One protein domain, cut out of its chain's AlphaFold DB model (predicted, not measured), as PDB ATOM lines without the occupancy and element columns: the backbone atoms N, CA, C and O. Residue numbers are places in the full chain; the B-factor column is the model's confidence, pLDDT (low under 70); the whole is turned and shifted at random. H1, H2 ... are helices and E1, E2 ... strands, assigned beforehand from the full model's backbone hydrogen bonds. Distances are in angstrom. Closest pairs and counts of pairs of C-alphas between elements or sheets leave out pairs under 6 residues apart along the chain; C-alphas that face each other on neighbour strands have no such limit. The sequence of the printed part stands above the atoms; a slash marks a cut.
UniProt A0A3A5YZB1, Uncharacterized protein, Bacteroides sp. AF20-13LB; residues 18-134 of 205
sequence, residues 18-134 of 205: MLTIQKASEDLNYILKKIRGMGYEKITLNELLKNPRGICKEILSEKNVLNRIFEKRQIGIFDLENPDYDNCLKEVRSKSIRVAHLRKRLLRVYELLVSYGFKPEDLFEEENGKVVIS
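Overview. This is residues 18 to 134 of the 205 residues of an uncharacterized protein of Bacteroides sp. AF20-13LB (UniProt A0A3A5YZB1). A small two-strand hairpin, E1 and E2, packs on H1 at one end of an elongated, mostly helical body, and H1 in turn lies between E2 and the long helix H5. H5 makes the longest axis; H4 folds back along its first part as a helical hairpin, H3 runs beside residues 103 to 110, and the short H2 and H6 sit near the end that holds the strands. The printed part has 117 residues, with six named helices and then two named strands, in the order H1 H2 H3 H4 H5 H6 E1 E2; the sheet, E1 - E2, is antiparallel and the class is mostly helix. The whole is only just loose, close to compact, with a radius of gyration of the C-alphas of 16.4 A, and its spans of 54 by 27 by 21 A are only just elongated.

Along the chain. E1 is residues 124 to 127, 9.8 A long, and E2 is residues 130 to 133, 9.9 A long, ending with C-alpha 133 at (-31.522, -34.289, -32.290). H1, residues 18 to 37, measures 28.5 A and begins with C-alpha 18 at (-29.173, -40.972, -38.716). H5, residues 85 to 115, measures 44.1 A, from C-alpha 85 at (-48.919, -1.550, -56.134). H4 is residues 62 to 73, 16.6 A long, and H3 is residues 52 to 58, 10.0 A long. H2 is residues 45 to 50, 8.6 A long, and H6 is residues 120 to 123, 5.7 A long.

Arrangement. E1 and E2 form an antiparallel hairpin at 138 degrees, with N 125 and O 132 at 2.9 A and N 130 and O 127 at 2.9 A. The closest C-alphas of H1 and E2, those of Asn 29 and Val 131, are 5.5 A apart. H5 is the hub. With residues 24 to 31 alone H1 touches H5, Ala 24 to Val 109 at 5.9 A between C-alphas, at a shallow tilt of 31 degrees, opposite ways. H3 touches H5, the C-alphas of Cys 56 and Arg 103 being 5.9 A apart, at a shallow tilt of 18 degrees, opposite ways. H4 and H5 form a helical hairpin, touching at the C-alphas of Glu 62 and Ser 96, 5.3 A, at a steep tilt of 39 degrees, opposite ways. H2 touches H6, the closest C-alphas being those of Leu 49 and Pro 120, 6.5 A. Among the pairs that stay apart are H1 and H4, and H5 and E1. Every O i to N i+4 pair is within hydrogen-bond range in H1, H2, H3, H4 and H5; H6 is too short for one.

Size, cuts and confidence. The two C-alphas farthest apart, those of Met 18 and Glu 81, are 54.5 A apart. The printed part has no cut. The link from H4 to H5, 11 residues, is long. The mean pLDDT of the printed part is 92.0, and no printed residue is under 70.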
ATOM      1  N   MET A  18     -29.663 -42.083 -39.538       84.31
ATOM      2  CA  MET A  18     -29.173 -40.972 -38.716       84.31
ATOM      3  C   MET A  18     -28.779 -39.742 -39.543       84.31
ATOM      4  O   MET A  18     -29.117 -38.620 -39.162       84.31
ATOM      5  N   LEU A  19     -28.131 -39.924 -40.700       82.94
ATOM      6  CA  LEU A  19     -27.826 -38.831 -41.635       82.94
ATOM      7  C   LEU A  19     -29.103 -38.160 -42.155       82.94
ATOM      8  O   LEU A  19     -29.157 -36.941 -42.349       82.94
ATOM      9  N   THR A  20     -30.150 -38.949 -42.378       90.00
ATOM     10  CA  THR A  20     -31.466 -38.445 -42.772       90.00
ATOM     11  C   THR A  20     -32.100 -37.623 -41.644       90.00
ATOM     12  O   THR A  20     -32.595 -36.520 -41.900       90.00
ATOM     13  N   ILE A  21     -32.007 -38.079 -40.389       91.94
ATOM     14  CA  ILE A  21     -32.472 -37.320 -39.216       91.94
ATOM     15  C   ILE A  21     -31.675 -36.019 -39.028       91.94
ATOM     16  O   ILE A  21     -32.268 -34.972 -38.761       91.94
ATOM     17  N   GLN A  22     -30.356 -36.035 -39.238       88.44
ATOM     18  CA  GLN A  22     -29.515 -34.832 -39.192       88.44
ATOM     19  C   GLN A  22     -29.962 -33.786 -40.224       88.44
ATOM     20  O   GLN A  22     -30.224 -32.638 -39.861       88.44
ATOM     21  N   LYS A  23     -30.156 -34.188 -41.485       91.25
ATOM     22  CA  LYS A  23     -30.668 -33.295 -42.543       91.25
ATOM     23  C   LYS A  23     -32.055 -32.744 -42.210       91.25
ATOM     24  O   LYS A  23     -32.326 -31.567 -42.444       91.25
ATOM     25  N   ALA A  24     -32.930 -33.569 -41.636       94.12
ATOM     26  CA  ALA A  24     -34.247 -33.124 -41.191       94.12
ATOM     27  C   ALA A  24     -34.148 -32.075 -40.067       94.12
ATOM     28  O   ALA A  24     -34.860 -31.072 -40.111       94.12
ATOM     29  N   SER A  25     -33.230 -32.246 -39.109       94.75
ATOM     30  CA  SER A  25     -32.955 -31.250 -38.063       94.75
ATOM     31  C   SER A  25     -32.467 -29.915 -38.644       94.75
ATOM     32  O   SER A  25     -32.940 -28.842 -38.253       94.75
ATOM     33  N   GLU A  26     -31.566 -29.948 -39.629       94.00
ATOM     34  CA  GLU A  26     -31.100 -28.744 -40.332       94.00
ATOM     35  C   GLU A  26     -32.239 -28.025 -41.067       94.00
ATOM     36  O   GLU A  26     -32.382 -26.799 -40.970       94.00
ATOM     37  N   ASP A  27     -33.087 -28.784 -41.765       95.38
ATOM     38  CA  ASP A  27     -34.259 -28.246 -42.451       95.38
ATOM     39  C   ASP A  27     -35.245 -27.613 -41.467       95.38
ATOM     40  O   ASP A  27     -35.725 -26.503 -41.716       95.38
ATOM     41  N   LEU A  28     -35.508 -28.252 -40.323       96.38
ATOM     42  CA  LEU A  28     -36.383 -27.708 -39.282       96.38
ATOM     43  C   LEU A  28     -35.829 -26.415 -38.681       96.38
ATOM     44  O   LEU A  28     -36.569 -25.437 -38.549       96.38
ATOM     45  N   ASN A  29     -34.525 -26.357 -38.399       96.19
ATOM     46  CA  ASN A  29     -33.857 -25.130 -37.964       96.19
ATOM     47  C   ASN A  29     -34.006 -24.003 -38.993       96.19
ATOM     48  O   ASN A  29     -34.329 -22.862 -38.646       96.19
ATOM     49  N   TYR A  30     -33.794 -24.312 -40.275       95.75
ATOM     50  CA  TYR A  30     -33.962 -23.344 -41.352       95.75
ATOM     51  C   TYR A  30     -35.413 -22.850 -41.447       95.75
ATOM     52  O   TYR A  30     -35.643 -21.641 -41.547       95.75
ATOM     53  N   ILE A  31     -36.388 -23.760 -41.374       95.88
ATOM     54  CA  ILE A  31     -37.818 -23.439 -41.424       95.88
ATOM     55  C   ILE A  31     -38.211 -22.538 -40.253       95.88
ATOM     56  O   ILE A  31     -38.757 -21.457 -40.491       95.88
ATOM     57  N   LEU A  32     -37.884 -22.920 -39.014       95.06
ATOM     58  CA  LEU A  32     -38.194 -22.126 -37.821       95.06
ATOM     59  C   LEU A  32     -37.564 -20.739 -37.898       95.06
ATOM     60  O   LEU A  32     -38.256 -19.742 -37.698       95.06
ATOM     61  N   LYS A  33     -36.287 -20.638 -38.287       95.00
ATOM     62  CA  LYS A  33     -35.614 -19.343 -38.467       95.00
ATOM     63  C   LYS A  33     -36.354 -18.450 -39.463       95.00
ATOM     64  O   LYS A  33     -36.491 -17.249 -39.231       95.00
ATOM     65  N   LYS A  34     -36.828 -19.007 -40.583       95.00
ATOM     66  CA  LYS A  34     -37.556 -18.234 -41.600       95.00
ATOM     67  C   LYS A  34     -38.950 -17.836 -41.140       95.00
ATOM     68  O   LYS A  34     -39.312 -16.687 -41.359       95.00
ATOM     69  N   ILE A  35     -39.693 -18.726 -40.487       94.06
ATOM     70  CA  ILE A  35     -41.023 -18.413 -39.953       94.06
ATOM     71  C   ILE A  35     -40.926 -17.340 -38.858       94.06
ATOM     72  O   ILE A  35     -41.653 -16.348 -38.905       94.06
ATOM     73  N   ARG A  36     -39.968 -17.459 -37.933       93.44
ATOM     74  CA  ARG A  36     -39.717 -16.433 -36.907       93.44
ATOM     75  C   ARG A  36     -39.328 -15.093 -37.522       93.44
ATOM     76  O   ARG A  36     -39.886 -14.072 -37.150       93.44
ATOM     77  N   GLY A  37     -38.474 -15.097 -38.549       90.62
ATOM     78  CA  GLY A  37     -38.130 -13.894 -39.318       90.62
ATOM     79  C   GLY A  37     -39.293 -13.292 -40.121       90.62
ATOM     80  O   GLY A  37     -39.210 -12.146 -40.560       90.62
ATOM     81  N   MET A  38     -40.389 -14.033 -40.305       88.62
ATOM     82  CA  MET A  38     -41.654 -13.501 -40.810       88.62
ATOM     83  C   MET A  38     -42.518 -12.913 -39.688       88.62
ATOM     84  O   MET A  38     -43.657 -12.583 -39.960       88.62
ATOM     85  N   GLY A  39     -42.041 -12.767 -38.451       88.38
ATOM     86  CA  GLY A  39     -42.802 -12.193 -37.334       88.38
ATOM     87  C   GLY A  39     -43.659 -13.195 -36.554       88.38
ATOM     88  O   GLY A  39     -44.513 -12.779 -35.779       88.38
ATOM     89  N   TYR A  40     -43.450 -14.500 -36.743       90.94
ATOM     90  CA  TYR A  40     -44.042 -15.557 -35.911       90.94
ATOM     91  C   TYR A  40     -43.016 -16.042 -34.878       90.94
ATOM     92  O   TYR A  40     -42.642 -17.211 -34.853       90.94
ATOM     93  N   GLU A  41     -42.493 -15.125 -34.064       89.56
ATOM     94  CA  GLU A  41     -41.346 -15.377 -33.172       89.56
ATOM     95  C   GLU A  41     -41.601 -16.481 -32.141       89.56
ATOM     96  O   GLU A  41     -40.685 -17.219 -31.787       89.56
ATOM     97  N   LYS A  42     -42.858 -16.624 -31.707       89.94
ATOM     98  CA  LYS A  42     -43.277 -17.577 -30.674       89.94
ATOM     99  C   LYS A  42     -43.522 -18.997 -31.184       89.94
ATOM    100  O   LYS A  42     -43.811 -19.855 -30.361       89.94
ATOM    101  N   ILE A  43     -43.423 -19.249 -32.495       91.31
ATOM    102  CA  ILE A  43     -43.649 -20.600 -33.019       91.31
ATOM    103  C   ILE A  43     -42.613 -21.573 -32.443       91.31
ATOM    104  O   ILE A  43     -41.399 -21.318 -32.475       91.31
ATOM    105  N   THR A  44     -43.109 -22.693 -31.940       90.50
ATOM    106  CA  THR A  44     -42.311 -23.786 -31.377       90.50
ATOM    107  C   THR A  44     -42.157 -24.931 -32.374       90.50
ATOM    108  O   THR A  44     -42.966 -25.099 -33.295       90.50
ATOM    109  N   LEU A  45     -41.137 -25.769 -32.175       92.50
ATOM    110  CA  LEU A  45     -40.979 -27.023 -32.915       92.50
ATOM    111  C   LEU A  45     -42.230 -27.914 -32.820       92.50
ATOM    112  O   LEU A  45     -42.648 -28.521 -33.806       92.50
ATOM    113  N   ASN A  46     -42.846 -27.968 -31.638       87.81
ATOM    114  CA  ASN A  46     -43.998 -28.828 -31.392       87.81
ATOM    115  C   ASN A  46     -45.230 -28.376 -32.197       87.81
ATOM    116  O   ASN A  46     -45.883 -29.187 -32.850       87.81
ATOM    117  N   GLU A  47     -45.516 -27.072 -32.227       89.31
ATOM    118  CA  GLU A  47     -46.584 -26.515 -33.072       89.31
ATOM    119  C   GLU A  47     -46.322 -26.773 -34.560       89.31
ATOM    120  O   GLU A  47     -47.242 -27.124 -35.304       89.31
ATOM    121  N   LEU A  48     -45.057 -26.646 -34.982       92.19
ATOM    122  CA  LEU A  48     -44.639 -26.876 -36.361       92.19
ATOM    123  C   LEU A  48     -44.919 -28.317 -36.818       92.19
ATOM    124  O   LEU A  48     -45.389 -28.521 -37.941       92.19
ATOM    125  N   LEU A  49     -44.643 -29.301 -35.957       91.06
ATOM    126  CA  LEU A  49     -44.709 -30.726 -36.294       91.06
ATOM    127  C   LEU A  49     -46.051 -31.395 -35.963       91.06
ATOM    128  O   LEU A  49     -46.413 -32.356 -36.639       91.06
ATOM    129  N   LYS A  50     -46.832 -30.881 -35.002       88.75
ATOM    130  CA  LYS A  50     -48.184 -31.399 -34.709       88.75
ATOM    131  C   LYS A  50     -49.210 -31.053 -35.778       88.75
ATOM    132  O   LYS A  50     -50.130 -31.833 -36.014       88.75
ATOM    133  N   ASN A  51     -49.089 -29.887 -36.412       89.88
ATOM    134  CA  ASN A  51     -50.040 -29.448 -37.431       89.88
ATOM    135  C   ASN A  51     -49.354 -28.798 -38.646       89.88
ATOM    136  O   ASN A  51     -49.614 -27.635 -38.974       89.88
ATOM    137  N   PRO A  52     -48.520 -29.546 -39.390       92.69
ATOM    138  CA  PRO A  52     -47.771 -28.992 -40.517       92.69
ATOM    139  C   PRO A  52     -48.693 -28.483 -41.628       92.69
ATOM    140  O   PRO A  52     -48.370 -27.509 -42.306       92.69
ATOM    141  N   ARG A  53     -49.878 -29.092 -41.803       92.81
ATOM    142  CA  ARG A  53     -50.878 -28.645 -42.787       92.81
ATOM    143  C   ARG A  53     -51.507 -27.308 -42.391       92.81
ATOM    144  O   ARG A  53     -51.665 -26.449 -43.259       92.81
ATOM    145  N   GLY A  54     -51.813 -27.112 -41.108       93.88
ATOM    146  CA  GLY A  54     -52.261 -25.829 -40.565       93.88
ATOM    147  C   GLY A  54     -51.217 -24.739 -40.779       93.88
ATOM    148  O   GLY A  54     -51.519 -23.727 -41.406       93.88
ATOM    149  N   ILE A  55     -49.956 -25.003 -40.416       95.12
ATOM    150  CA  ILE A  55     -48.840 -24.075 -40.663       95.12
ATOM    151  C   ILE A  55     -48.698 -23.744 -42.155       95.12
ATOM    152  O   ILE A  55     -48.529 -22.580 -42.526       95.12
ATOM    153  N   CYS A  56     -48.827 -24.740 -43.037       95.06
ATOM    154  CA  CYS A  56     -48.808 -24.523 -44.485       95.06
ATOM    155  C   CYS A  56     -49.919 -23.581 -44.972       95.06
ATOM    156  O   CYS A  56     -49.708 -22.822 -45.919       95.06
ATOM    157  N   LYS A  57     -51.106 -23.654 -44.365       94.38
ATOM    158  CA  LYS A  57     -52.289 -22.886 -44.768       94.38
ATOM    159  C   LYS A  57     -52.295 -21.477 -44.173       94.38
ATOM    160  O   LYS A  57     -52.644 -20.523 -44.866       94.38
ATOM    161  N   GLU A  58     -51.922 -21.350 -42.909       93.56
ATOM    162  CA  GLU A  58     -52.063 -20.109 -42.145       93.56
ATOM    163  C   GLU A  58     -50.822 -19.227 -42.259       93.56
ATOM    164  O   GLU A  58     -50.933 -18.031 -42.512       93.56
ATOM    165  N   ILE A  59     -49.634 -19.820 -42.137       94.25
ATOM    166  CA  ILE A  59     -48.370 -19.080 -42.085       94.25
ATOM    167  C   ILE A  59     -47.694 -19.080 -43.451       94.25
ATOM    168  O   ILE A  59     -47.312 -18.032 -43.973       94.25
ATOM    169  N   LEU A  60     -47.556 -20.258 -44.051       95.00
ATOM    170  CA  LEU A  60     -46.806 -20.447 -45.286       95.00
ATOM    171  C   LEU A  60     -47.708 -20.425 -46.534       95.00
ATOM    172  O   LEU A  60     -47.449 -21.136 -47.506       95.00
ATOM    173  N   SER A  61     -48.772 -19.620 -46.541       94.62
ATOM    174  CA  SER A  61     -49.627 -19.448 -47.719       94.62
ATOM    175  C   SER A  61     -49.318 -18.165 -48.482       94.62
ATOM    176  O   SER A  61     -48.935 -17.147 -47.908       94.62
ATOM    177  N   GLU A  62     -49.534 -18.201 -49.796       93.62
ATOM    178  CA  GLU A  62     -49.443 -17.014 -50.651       93.62
ATOM    179  C   GLU A  62     -50.407 -15.914 -50.196       93.62
ATOM    180  O   GLU A  62     -50.029 -14.749 -50.159       93.62
ATOM    181  N   LYS A  63     -51.615 -16.285 -49.748       93.69
ATOM    182  CA  LYS A  63     -52.580 -15.339 -49.174       93.69
ATOM    183  C   LYS A  63     -52.000 -14.596 -47.969       93.69
ATOM    184  O   LYS A  63     -52.136 -13.382 -47.883       93.69
ATOM    185  N   ASN A  64     -51.336 -15.306 -47.056       93.94
ATOM    186  CA  ASN A  64     -50.701 -14.674 -45.903       93.94
ATOM    187  C   ASN A  64     -49.546 -13.751 -46.325       93.94
ATOM    188  O   ASN A  64     -49.431 -12.634 -45.831       93.94
ATOM    189  N   VAL A  65     -48.716 -14.181 -47.282       93.94
ATOM    190  CA  VAL A  65     -47.641 -13.344 -47.849       93.94
ATOM    191  C   VAL A  65     -48.199 -12.055 -48.452       93.94
ATOM    192  O   VAL A  65     -47.661 -10.980 -48.186       93.94
ATOM    193  N   LEU A  66     -49.272 -12.173 -49.236       94.50
ATOM    194  CA  LEU A  66     -49.961 -11.057 -49.868       94.50
ATOM    195  C   LEU A  66     -50.470 -10.073 -48.817       94.50
ATOM    196  O   LEU A  66     -50.030  -8.925 -48.817       94.50
ATOM    197  N   ASN A  67     -51.297 -10.535 -47.877       93.81
ATOM    198  CA  ASN A  67     -51.862  -9.678 -46.833       93.81
ATOM    199  C   ASN A  67     -50.766  -8.921 -46.082       93.81
ATOM    200  O   ASN A  67     -50.813  -7.702 -45.981       93.81
ATOM    201  N   ARG A  68     -49.708  -9.620 -45.657       92.56
ATOM    202  CA  ARG A  68     -48.626  -9.009 -44.878       92.56
ATOM    203  C   ARG A  68     -47.830  -7.954 -45.636       92.56
ATOM    204  O   ARG A  68     -47.350  -7.008 -45.017       92.56
ATOM    205  N   ILE A  69     -47.608  -8.125 -46.941       93.94
ATOM    206  CA  ILE A  69     -46.885  -7.122 -47.738       93.94
ATOM    207  C   ILE A  69     -47.741  -5.871 -47.901       93.94
ATOM    208  O   ILE A  69     -47.248  -4.772 -47.653       93.94
ATOM    209  N   PHE A  70     -49.007  -6.048 -48.275       95.00
ATOM    210  CA  PHE A  70     -49.936  -4.943 -48.491       95.00
ATOM    211  C   PHE A  70     -50.236  -4.188 -47.189       95.00
ATOM    212  O   PHE A  70     -50.134  -2.965 -47.162       95.00
ATOM    213  N   GLU A  71     -50.453  -4.898 -46.078       93.38
ATOM    214  CA  GLU A  71     -50.598  -4.304 -44.741       93.38
ATOM    215  C   GLU A  71     -49.349  -3.521 -44.327       93.38
ATOM    216  O   GLU A  71     -49.451  -2.376 -43.889       93.38
ATOM    217  N   LYS A  72     -48.149  -4.093 -44.510       92.38
ATOM    218  CA  LYS A  72     -46.889  -3.412 -44.172       92.38
ATOM    219  C   LYS A  72     -46.694  -2.123 -44.975       92.38
ATOM    220  O   LYS A  72     -46.092  -1.179 -44.469       92.38
ATOM    221  N   ARG A  73     -47.153  -2.105 -46.226       91.94
ATOM    222  CA  ARG A  73     -47.063  -0.951 -47.131       91.94
ATOM    223  C   ARG A  73     -48.229   0.024 -46.959       91.94
ATOM    224  O   ARG A  73     -48.164   1.104 -47.524       91.94
ATOM    225  N   GLN A  74     -49.245  -0.342 -46.171       93.31
ATOM    226  CA  GLN A  74     -50.497   0.401 -46.006       93.31
ATOM    227  C   GLN A  74     -51.220   0.645 -47.343       93.31
ATOM    228  O   GLN A  74     -51.798   1.703 -47.560       93.31
ATOM    229  N   ILE A  75     -51.182  -0.346 -48.241       92.44
ATOM    230  CA  ILE A  75     -51.812  -0.291 -49.567       92.44
ATOM    231  C   ILE A  75     -52.987  -1.269 -49.598       92.44
ATOM    232  O   ILE A  75     -52.878  -2.400 -49.119       92.44
ATOM    233  N   GLY A  76     -54.115  -0.851 -50.173       90.81
ATOM    234  CA  GLY A  76     -55.256  -1.737 -50.390       90.81
ATOM    235  C   GLY A  76     -54.939  -2.821 -51.425       90.81
ATOM    236  O   GLY A  76     -54.341  -2.548 -52.460       90.81
ATOM    237  N   ILE A  77     -55.391  -4.058 -51.198       89.12
ATOM    238  CA  ILE A  77     -55.157  -5.188 -52.126       89.12
ATOM    239  C   ILE A  77     -55.765  -4.938 -53.523       89.12
ATOM    240  O   ILE A  77     -55.361  -5.569 -54.493       89.12
ATOM    241  N   PHE A  78     -56.711  -4.002 -53.637       90.62
ATOM    242  CA  PHE A  78     -57.347  -3.601 -54.894       90.62
ATOM    243  C   PHE A  78     -57.069  -2.138 -55.270       90.62
ATOM    244  O   PHE A  78     -57.733  -1.598 -56.149       90.62
ATOM    245  N   ASP A  79     -56.104  -1.494 -54.610       92.62
ATOM    246  CA  ASP A  79     -55.697  -0.115 -54.889       92.62
ATOM    247  C   ASP A  79     -54.735  -0.074 -56.090       92.62
ATOM    248  O   ASP A  79     -53.531   0.137 -55.955       92.62
ATOM    249  N   LEU A  80     -55.278  -0.375 -57.276       90.38
ATOM    250  CA  LEU A  80     -54.527  -0.521 -58.531       90.38
ATOM    251  C   LEU A  80     -53.882   0.787 -59.012       90.38
ATOM    252  O   LEU A  80     -52.962   0.751 -59.822       90.38
ATOM    253  N   GLU A  81     -54.375   1.929 -58.536       93.19
ATOM    254  CA  GLU A  81     -53.865   3.256 -58.892       93.19
ATOM    255  C   GLU A  81     -52.649   3.654 -58.045       93.19
ATOM    256  O   GLU A  81     -51.949   4.616 -58.369       93.19
ATOM    257  N   ASN A  82     -52.359   2.901 -56.977       93.56
ATOM    258  CA  ASN A  82     -51.215   3.171 -56.127       93.56
ATOM    259  C   ASN A  82     -49.900   2.932 -56.891       93.56
ATOM    260  O   ASN A  82     -49.667   1.820 -57.379       93.56
ATOM    261  N   PRO A  83     -48.983   3.913 -56.947       92.88
ATOM    262  CA  PRO A  83     -47.729   3.774 -57.689       92.88
ATOM    263  C   PRO A  83     -46.831   2.642 -57.159       92.88
ATOM    264  O   PRO A  83     -46.000   2.115 -57.897       92.88
ATOM    265  N   ASP A  84     -47.008   2.232 -55.898       93.00
ATOM    266  CA  ASP A  84     -46.269   1.131 -55.279       93.00
ATOM    267  C   ASP A  84     -46.976  -0.232 -55.371       93.00
ATOM    268  O   ASP A  84     -46.432  -1.244 -54.906       93.00
ATOM    269  N   TYR A  85     -48.155  -0.308 -55.996       94.31
ATOM    270  CA  TYR A  85     -48.919  -1.550 -56.134       94.31
ATOM    271  C   TYR A  85     -48.116  -2.648 -56.851       94.31
ATOM    272  O   TYR A  85     -47.963  -3.768 -56.348       94.31
ATOM    273  N   ASP A  86     -47.498  -2.314 -57.986       93.94
ATOM    274  CA  ASP A  86     -46.667  -3.247 -58.755       93.94
ATOM    275  C   ASP A  86     -45.418  -3.698 -57.989       93.94
ATOM    276  O   ASP A  86     -44.975  -4.847 -58.112       93.94
ATOM    277  N   ASN A  87     -44.852  -2.814 -57.163       94.69
ATOM    278  CA  ASN A  87     -43.737  -3.155 -56.283       94.69
ATOM    279  C   ASN A  87     -44.178  -4.169 -55.221       94.69
ATOM    280  O   ASN A  87     -43.461  -5.145 -54.973       94.69
ATOM    281  N   CYS A  88     -45.377  -4.002 -54.656       94.75
ATOM    282  CA  CYS A  88     -45.970  -4.972 -53.737       94.75
ATOM    283  C   CYS A  88     -46.167  -6.328 -54.419       94.75
ATOM    284  O   CYS A  88     -45.719  -7.341 -53.884       94.75
ATOM    285  N   LEU A  89     -46.737  -6.367 -55.627       94.50
ATOM    286  CA  LEU A  89     -46.925  -7.618 -56.372       94.50
ATOM    287  C   LEU A  89     -45.605  -8.333 -56.693       94.50
ATOM    288  O   LEU A  89     -45.513  -9.557 -56.551       94.50
ATOM    289  N   LYS A  90     -44.562  -7.598 -57.099       94.81
ATOM    290  CA  LYS A  90     -43.218  -8.164 -57.314       94.81
ATOM    291  C   LYS A  90     -42.661  -8.780 -56.029       94.81
ATOM    292  O   LYS A  90     -42.116  -9.888 -56.061       94.81
ATOM    293  N   GLU A  91     -42.833  -8.098 -54.897       95.00
ATOM    294  CA  GLU A  91     -42.417  -8.604 -53.588       95.00
ATOM    295  C   GLU A  91     -43.208  -9.863 -53.190       95.00
ATOM    296  O   GLU A  91     -42.600 -10.840 -52.738       95.00
ATOM    297  N   VAL A  92     -44.529  -9.881 -53.428       94.69
ATOM    298  CA  VAL A  92     -45.400 -11.046 -53.187       94.69
ATOM    299  C   VAL A  92     -44.899 -12.239 -53.982       94.69
ATOM    300  O   VAL A  92     -44.598 -13.265 -53.383       94.69
ATOM    301  N   ARG A  93     -44.701 -12.104 -55.299       93.69
ATOM    302  CA  ARG A  93     -44.208 -13.205 -56.149       93.69
ATOM    303  C   ARG A  93     -42.889 -13.780 -55.629       93.69
ATOM    304  O   ARG A  93     -42.755 -14.995 -55.482       93.69
ATOM    305  N   SER A  94     -41.930 -12.916 -55.289       93.88
ATOM    306  CA  SER A  94     -40.628 -13.341 -54.760       93.88
ATOM    307  C   SER A  94     -40.755 -14.095 -53.430       93.88
ATOM    308  O   SER A  94     -40.157 -15.162 -53.243       93.88
ATOM    309  N   LYS A  95     -41.554 -13.573 -52.491       93.56
ATOM    310  CA  LYS A  95     -41.748 -14.199 -51.178       93.56
ATOM    311  C   LYS A  95     -42.596 -15.468 -51.252       93.56
ATOM    312  O   LYS A  95     -42.269 -16.423 -50.548       93.56
ATOM    313  N   SER A  96     -43.593 -15.530 -52.130       93.25
ATOM    314  CA  SER A  96     -44.421 -16.718 -52.365       93.25
ATOM    315  C   SER A  96     -43.587 -17.908 -52.838       93.25
ATOM    316  O   SER A  96     -43.770 -19.010 -52.326       93.25
ATOM    317  N   ILE A  97     -42.594 -17.699 -53.714       91.88
ATOM    318  CA  ILE A  97     -41.655 -18.763 -54.127       91.88
ATOM    319  C   ILE A  97     -40.882 -19.310 -52.919       91.88
ATOM    320  O   ILE A  97     -40.796 -20.523 -52.713       91.88
ATOM    321  N   ARG A  98     -40.347 -18.419 -52.073       92.69
ATOM    322  CA  ARG A  98     -39.603 -18.817 -50.864       92.69
ATOM    323  C   ARG A  98     -40.490 -19.591 -49.892       92.69
ATOM    324  O   ARG A  98     -40.065 -20.603 -49.340       92.69
ATOM    325  N   VAL A  99     -41.720 -19.131 -49.705       94.56
ATOM    326  CA  VAL A  99     -42.713 -19.768 -48.840       94.56
ATOM    327  C   VAL A  99     -43.141 -21.139 -49.378       94.56
ATOM    328  O   VAL A  99     -43.225 -22.096 -48.608       94.56
ATOM    329  N   ALA A 100     -43.299 -21.293 -50.694       94.06
ATOM    330  CA  ALA A 100     -43.568 -22.585 -51.323       94.06
ATOM    331  C   ALA A 100     -42.422 -23.591 -51.103       94.06
ATOM    332  O   ALA A 100     -42.674 -24.771 -50.844       94.06
ATOM    333  N   HIS A 101     -41.164 -23.136 -51.144       94.81
ATOM    334  CA  HIS A 101     -40.012 -23.976 -50.799       94.81
ATOM    335  C   HIS A 101     -40.030 -24.414 -49.328       94.81
ATOM    336  O   HIS A 101     -39.794 -25.589 -49.050       94.81
ATOM    337  N   LEU A 102     -40.360 -23.511 -48.399       96.06
ATOM    338  CA  LEU A 102     -40.489 -23.846 -46.976       96.06
ATOM    339  C   LEU A 102     -41.590 -24.881 -46.730       96.06
ATOM    340  O   LEU A 102     -41.352 -25.850 -46.015       96.06
ATOM    341  N   ARG A 103     -42.754 -24.735 -47.378       96.00
ATOM    342  CA  ARG A 103     -43.829 -25.739 -47.308       96.00
ATOM    343  C   ARG A 103     -43.362 -27.110 -47.758       96.00
ATOM    344  O   ARG A 103     -43.610 -28.090 -47.068       96.00
ATOM    345  N   LYS A 104     -42.695 -27.183 -48.916       95.50
ATOM    346  CA  LYS A 104     -42.192 -28.456 -49.445       95.50
ATOM    347  C   LYS A 104     -41.219 -29.119 -48.471       95.50
ATOM    348  O   LYS A 104     -41.299 -30.327 -48.310       95.50
ATOM    349  N   ARG A 105     -40.326 -28.358 -47.832       95.56
ATOM    350  CA  ARG A 105     -39.394 -28.907 -46.835       95.56
ATOM    351  C   ARG A 105     -40.117 -29.396 -45.581       95.56
ATOM    352  O   ARG A 105     -39.898 -30.528 -45.174       95.56
ATOM    353  N   LEU A 106     -41.032 -28.594 -45.031       96.06
ATOM    354  CA  LEU A 106     -41.809 -28.979 -43.848       96.06
ATOM    355  C   LEU A 106     -42.609 -30.267 -44.082       96.06
ATOM    356  O   LEU A 106     -42.590 -31.166 -43.247       96.06
ATOM    357  N   LEU A 107     -43.288 -30.368 -45.228       94.81
ATOM    358  CA  LEU A 107     -44.071 -31.555 -45.565       94.81
ATOM    359  C   LEU A 107     -43.191 -32.789 -45.764       94.81
ATOM    360  O   LEU A 107     -43.583 -33.849 -45.302       94.81
ATOM    361  N   ARG A 108     -41.992 -32.656 -46.348       94.06
ATOM    362  CA  ARG A 108     -41.040 -33.778 -46.449       94.06
ATOM    363  C   ARG A 108     -40.582 -34.278 -45.085       94.06
ATOM    364  O   ARG A 108     -40.540 -35.481 -44.877       94.06
ATOM    365  N   VAL A 109     -40.259 -33.376 -44.156       93.94
ATOM    366  CA  VAL A 109     -39.885 -33.775 -42.788       93.94
ATOM    367  C   VAL A 109     -41.057 -34.466 -42.090       93.94
ATOM    368  O   VAL A 109     -40.870 -35.469 -41.410       93.94
ATOM    369  N   TYR A 110     -42.279 -33.973 -42.285       91.69
ATOM    370  CA  TYR A 110     -43.461 -34.631 -41.739       91.69
ATOM    371  C   TYR A 110     -43.715 -36.013 -42.361       91.69
ATOM    372  O   TYR A 110     -43.990 -36.964 -41.641       91.69
ATOM    373  N   GLU A 111     -43.597 -36.143 -43.683       91.12
ATOM    374  CA  GLU A 111     -43.714 -37.425 -44.387       91.12
ATOM    375  C   GLU A 111     -42.663 -38.425 -43.900       91.12
ATOM    376  O   GLU A 111     -43.001 -39.583 -43.688       91.12
ATOM    377  N   LEU A 112     -41.437 -37.961 -43.634       90.69
ATOM    378  CA  LEU A 112     -40.368 -38.756 -43.031       90.69
ATOM    379  C   LEU A 112     -40.751 -39.284 -41.638       90.69
ATOM    380  O   LEU A 112     -40.583 -40.464 -41.335       90.69
ATOM    381  N   LEU A 113     -41.282 -38.409 -40.779       87.44
ATOM    382  CA  LEU A 113     -41.737 -38.790 -39.440       87.44
ATOM    383  C   LEU A 113     -42.841 -39.848 -39.515       87.44
ATOM    384  O   LEU A 113     -42.795 -40.844 -38.798       87.44
ATOM    385  N   VAL A 114     -43.799 -39.660 -40.424       86.94
ATOM    386  CA  VAL A 114     -44.900 -40.601 -40.648       86.94
ATOM    387  C   VAL A 114     -44.405 -41.924 -41.237       86.94
ATOM    388  O   VAL A 114     -44.865 -42.967 -40.782       86.94
ATOM    389  N   SER A 115     -43.470 -41.920 -42.196       86.88
ATOM    390  CA  SER A 115     -42.973 -43.147 -42.839       86.88
ATOM    391  C   SER A 115     -42.217 -44.046 -41.871       86.88
ATOM    392  O   SER A 115     -42.402 -45.257 -41.889       86.88
ATOM    393  N   TYR A 116     -41.413 -43.456 -40.988       83.00
ATOM    394  CA  TYR A 116     -40.775 -44.202 -39.905       83.00
ATOM    395  C   TYR A 116     -41.707 -44.419 -38.705       83.00
ATOM    396  O   TYR A 116     -41.349 -45.097 -37.749       83.00
ATOM    397  N   GLY A 117     -42.888 -43.796 -38.723       84.31
ATOM    398  CA  GLY A 117     -43.905 -43.808 -37.682       84.31
ATOM    399  C   GLY A 117     -43.560 -43.013 -36.422       84.31
ATOM    400  O   GLY A 117     -44.272 -43.162 -35.436       84.31
ATOM    401  N   PHE A 118     -42.415 -42.330 -36.338       85.38
ATOM    402  CA  PHE A 118     -41.922 -41.737 -35.084       85.38
ATOM    403  C   PHE A 118     -42.748 -40.521 -34.690       85.38
ATOM    404  O   PHE A 118     -43.218 -39.766 -35.546       85.38
ATOM    405  N   LYS A 119     -42.894 -40.296 -33.382       87.06
ATOM    406  CA  LYS A 119     -43.386 -39.008 -32.909       87.06
ATOM    407  C   LYS A 119     -42.271 -37.968 -33.054       87.06
ATOM    408  O   LYS A 119     -41.098 -38.308 -32.912       87.06
ATOM    409  N   PRO A 120     -42.613 -36.694 -33.304       87.50
ATOM    410  CA  PRO A 120     -41.645 -35.600 -33.324       87.50
ATOM    411  C   PRO A 120     -40.687 -35.605 -32.128       87.50
ATOM    412  O   PRO A 120     -39.481 -35.455 -32.303       87.50
ATOM    413  N   GLU A 121     -41.230 -35.825 -30.929       87.69
ATOM    414  CA  GLU A 121     -40.490 -35.787 -29.667       87.69
ATOM    415  C   GLU A 121     -39.542 -36.983 -29.478       87.69
ATOM    416  O   GLU A 121     -38.675 -36.941 -28.610       87.69
ATOM    417  N   ASP A 122     -39.687 -38.041 -30.283       86.00
ATOM    418  CA  ASP A 122     -38.782 -39.194 -30.258       86.00
ATOM    419  C   ASP A 122     -37.444 -38.874 -30.942       86.00
ATOM    420  O   ASP A 122     -36.436 -39.518 -30.645       86.00
ATOM    421  N   LEU A 123     -37.445 -37.915 -31.881       90.44
ATOM    422  CA  LEU A 123     -36.311 -37.623 -32.764       90.44
ATOM    423  C   LEU A 123     -35.733 -36.223 -32.569       90.44
ATOM    424  O   LEU A 123     -34.539 -36.028 -32.794       90.44
ATOM    425  N   PHE A 124     -36.551 -35.250 -32.168       93.75
ATOM    426  CA  PHE A 124     -36.156 -33.847 -32.120       93.75
ATOM    427  C   PHE A 124     -36.559 -33.175 -30.811       93.75
ATOM    428  O   PHE A 124     -37.649 -33.388 -30.282       93.75
ATOM    429  N   GLU A 125     -35.690 -32.288 -30.344       92.88
ATOM    430  CA  GLU A 125     -35.909 -31.418 -29.191       92.88
ATOM    431  C   GLU A 125     -35.596 -29.968 -29.573       92.88
ATOM    432  O   GLU A 125     -34.964 -29.700 -30.599       92.88
ATOM    433  N   GLU A 126     -36.060 -29.013 -28.768       91.38
ATOM    434  CA  GLU A 126     -35.743 -27.599 -28.955       91.38
ATOM    435  C   GLU A 126     -34.885 -27.094 -27.790       91.38
ATOM    436  O   GLU A 126     -35.354 -26.991 -26.659       91.38
ATOM    437  N   GLU A 127     -33.634 -26.735 -28.079       89.06
ATOM    438  CA  GLU A 127     -32.682 -26.175 -27.120       89.06
ATOM    439  C   GLU A 127     -32.280 -24.764 -27.552       89.06
ATOM    440  O   GLU A 127     -31.781 -24.547 -28.658       89.06
ATOM    441  N   ASN A 128     -32.493 -23.770 -26.682       86.19
ATOM    442  CA  ASN A 128     -32.154 -22.364 -26.953       86.19
ATOM    443  C   ASN A 128     -32.708 -21.844 -28.299       86.19
ATOM    444  O   ASN A 128     -32.047 -21.094 -29.023       86.19
ATOM    445  N   GLY A 129     -33.921 -22.271 -28.660       83.31
ATOM    446  CA  GLY A 129     -34.577 -21.883 -29.909       83.31
ATOM    447  C   GLY A 129     -34.039 -22.582 -31.162       83.31
ATOM    448  O   GLY A 129     -34.395 -22.174 -32.269       83.31
ATOM    449  N   LYS A 130     -33.184 -23.598 -31.023       90.00
ATOM    450  CA  LYS A 130     -32.685 -24.428 -32.123       90.00
ATOM    451  C   LYS A 130     -33.212 -25.844 -31.991       90.00
ATOM    452  O   LYS A 130     -33.333 -26.364 -30.889       90.00
ATOM    453  N   VAL A 131     -33.480 -26.468 -33.128       93.12
ATOM    454  CA  VAL A 131     -33.806 -27.891 -33.174       93.12
ATOM    455  C   VAL A 131     -32.516 -28.669 -33.018       93.12
ATOM    456  O   VAL A 131     -31.550 -28.436 -33.749       93.12
ATOM    457  N   VAL A 132     -32.499 -29.571 -32.056       91.56
ATOM    458  CA  VAL A 132     -31.421 -30.529 -31.847       91.56
ATOM    459  C   VAL A 132     -31.992 -31.930 -31.991       91.56
ATOM    460  O   VAL A 132     -33.202 -32.145 -31.886       91.56
ATOM    461  N   ILE A 133     -31.121 -32.888 -32.285       90.44
ATOM    462  CA  ILE A 133     -31.522 -34.289 -32.290       90.44
ATOM    463  C   ILE A 133     -31.765 -34.696 -30.838       90.44
ATOM    464  O   ILE A 133     -30.923 -34.434 -29.978       90.44
ATOM    465  N   SER A 134     -32.917 -35.310 -30.571       88.31
ATOM    466  CA  SER A 134     -33.272 -35.771 -29.233       88.31
ATOM    467  C   SER A 134     -32.215 -36.735 -28.715       88.31
ATOM    468  O   SER A 134     -31.767 -37.634 -29.430       88.31
TER     469      SER A 134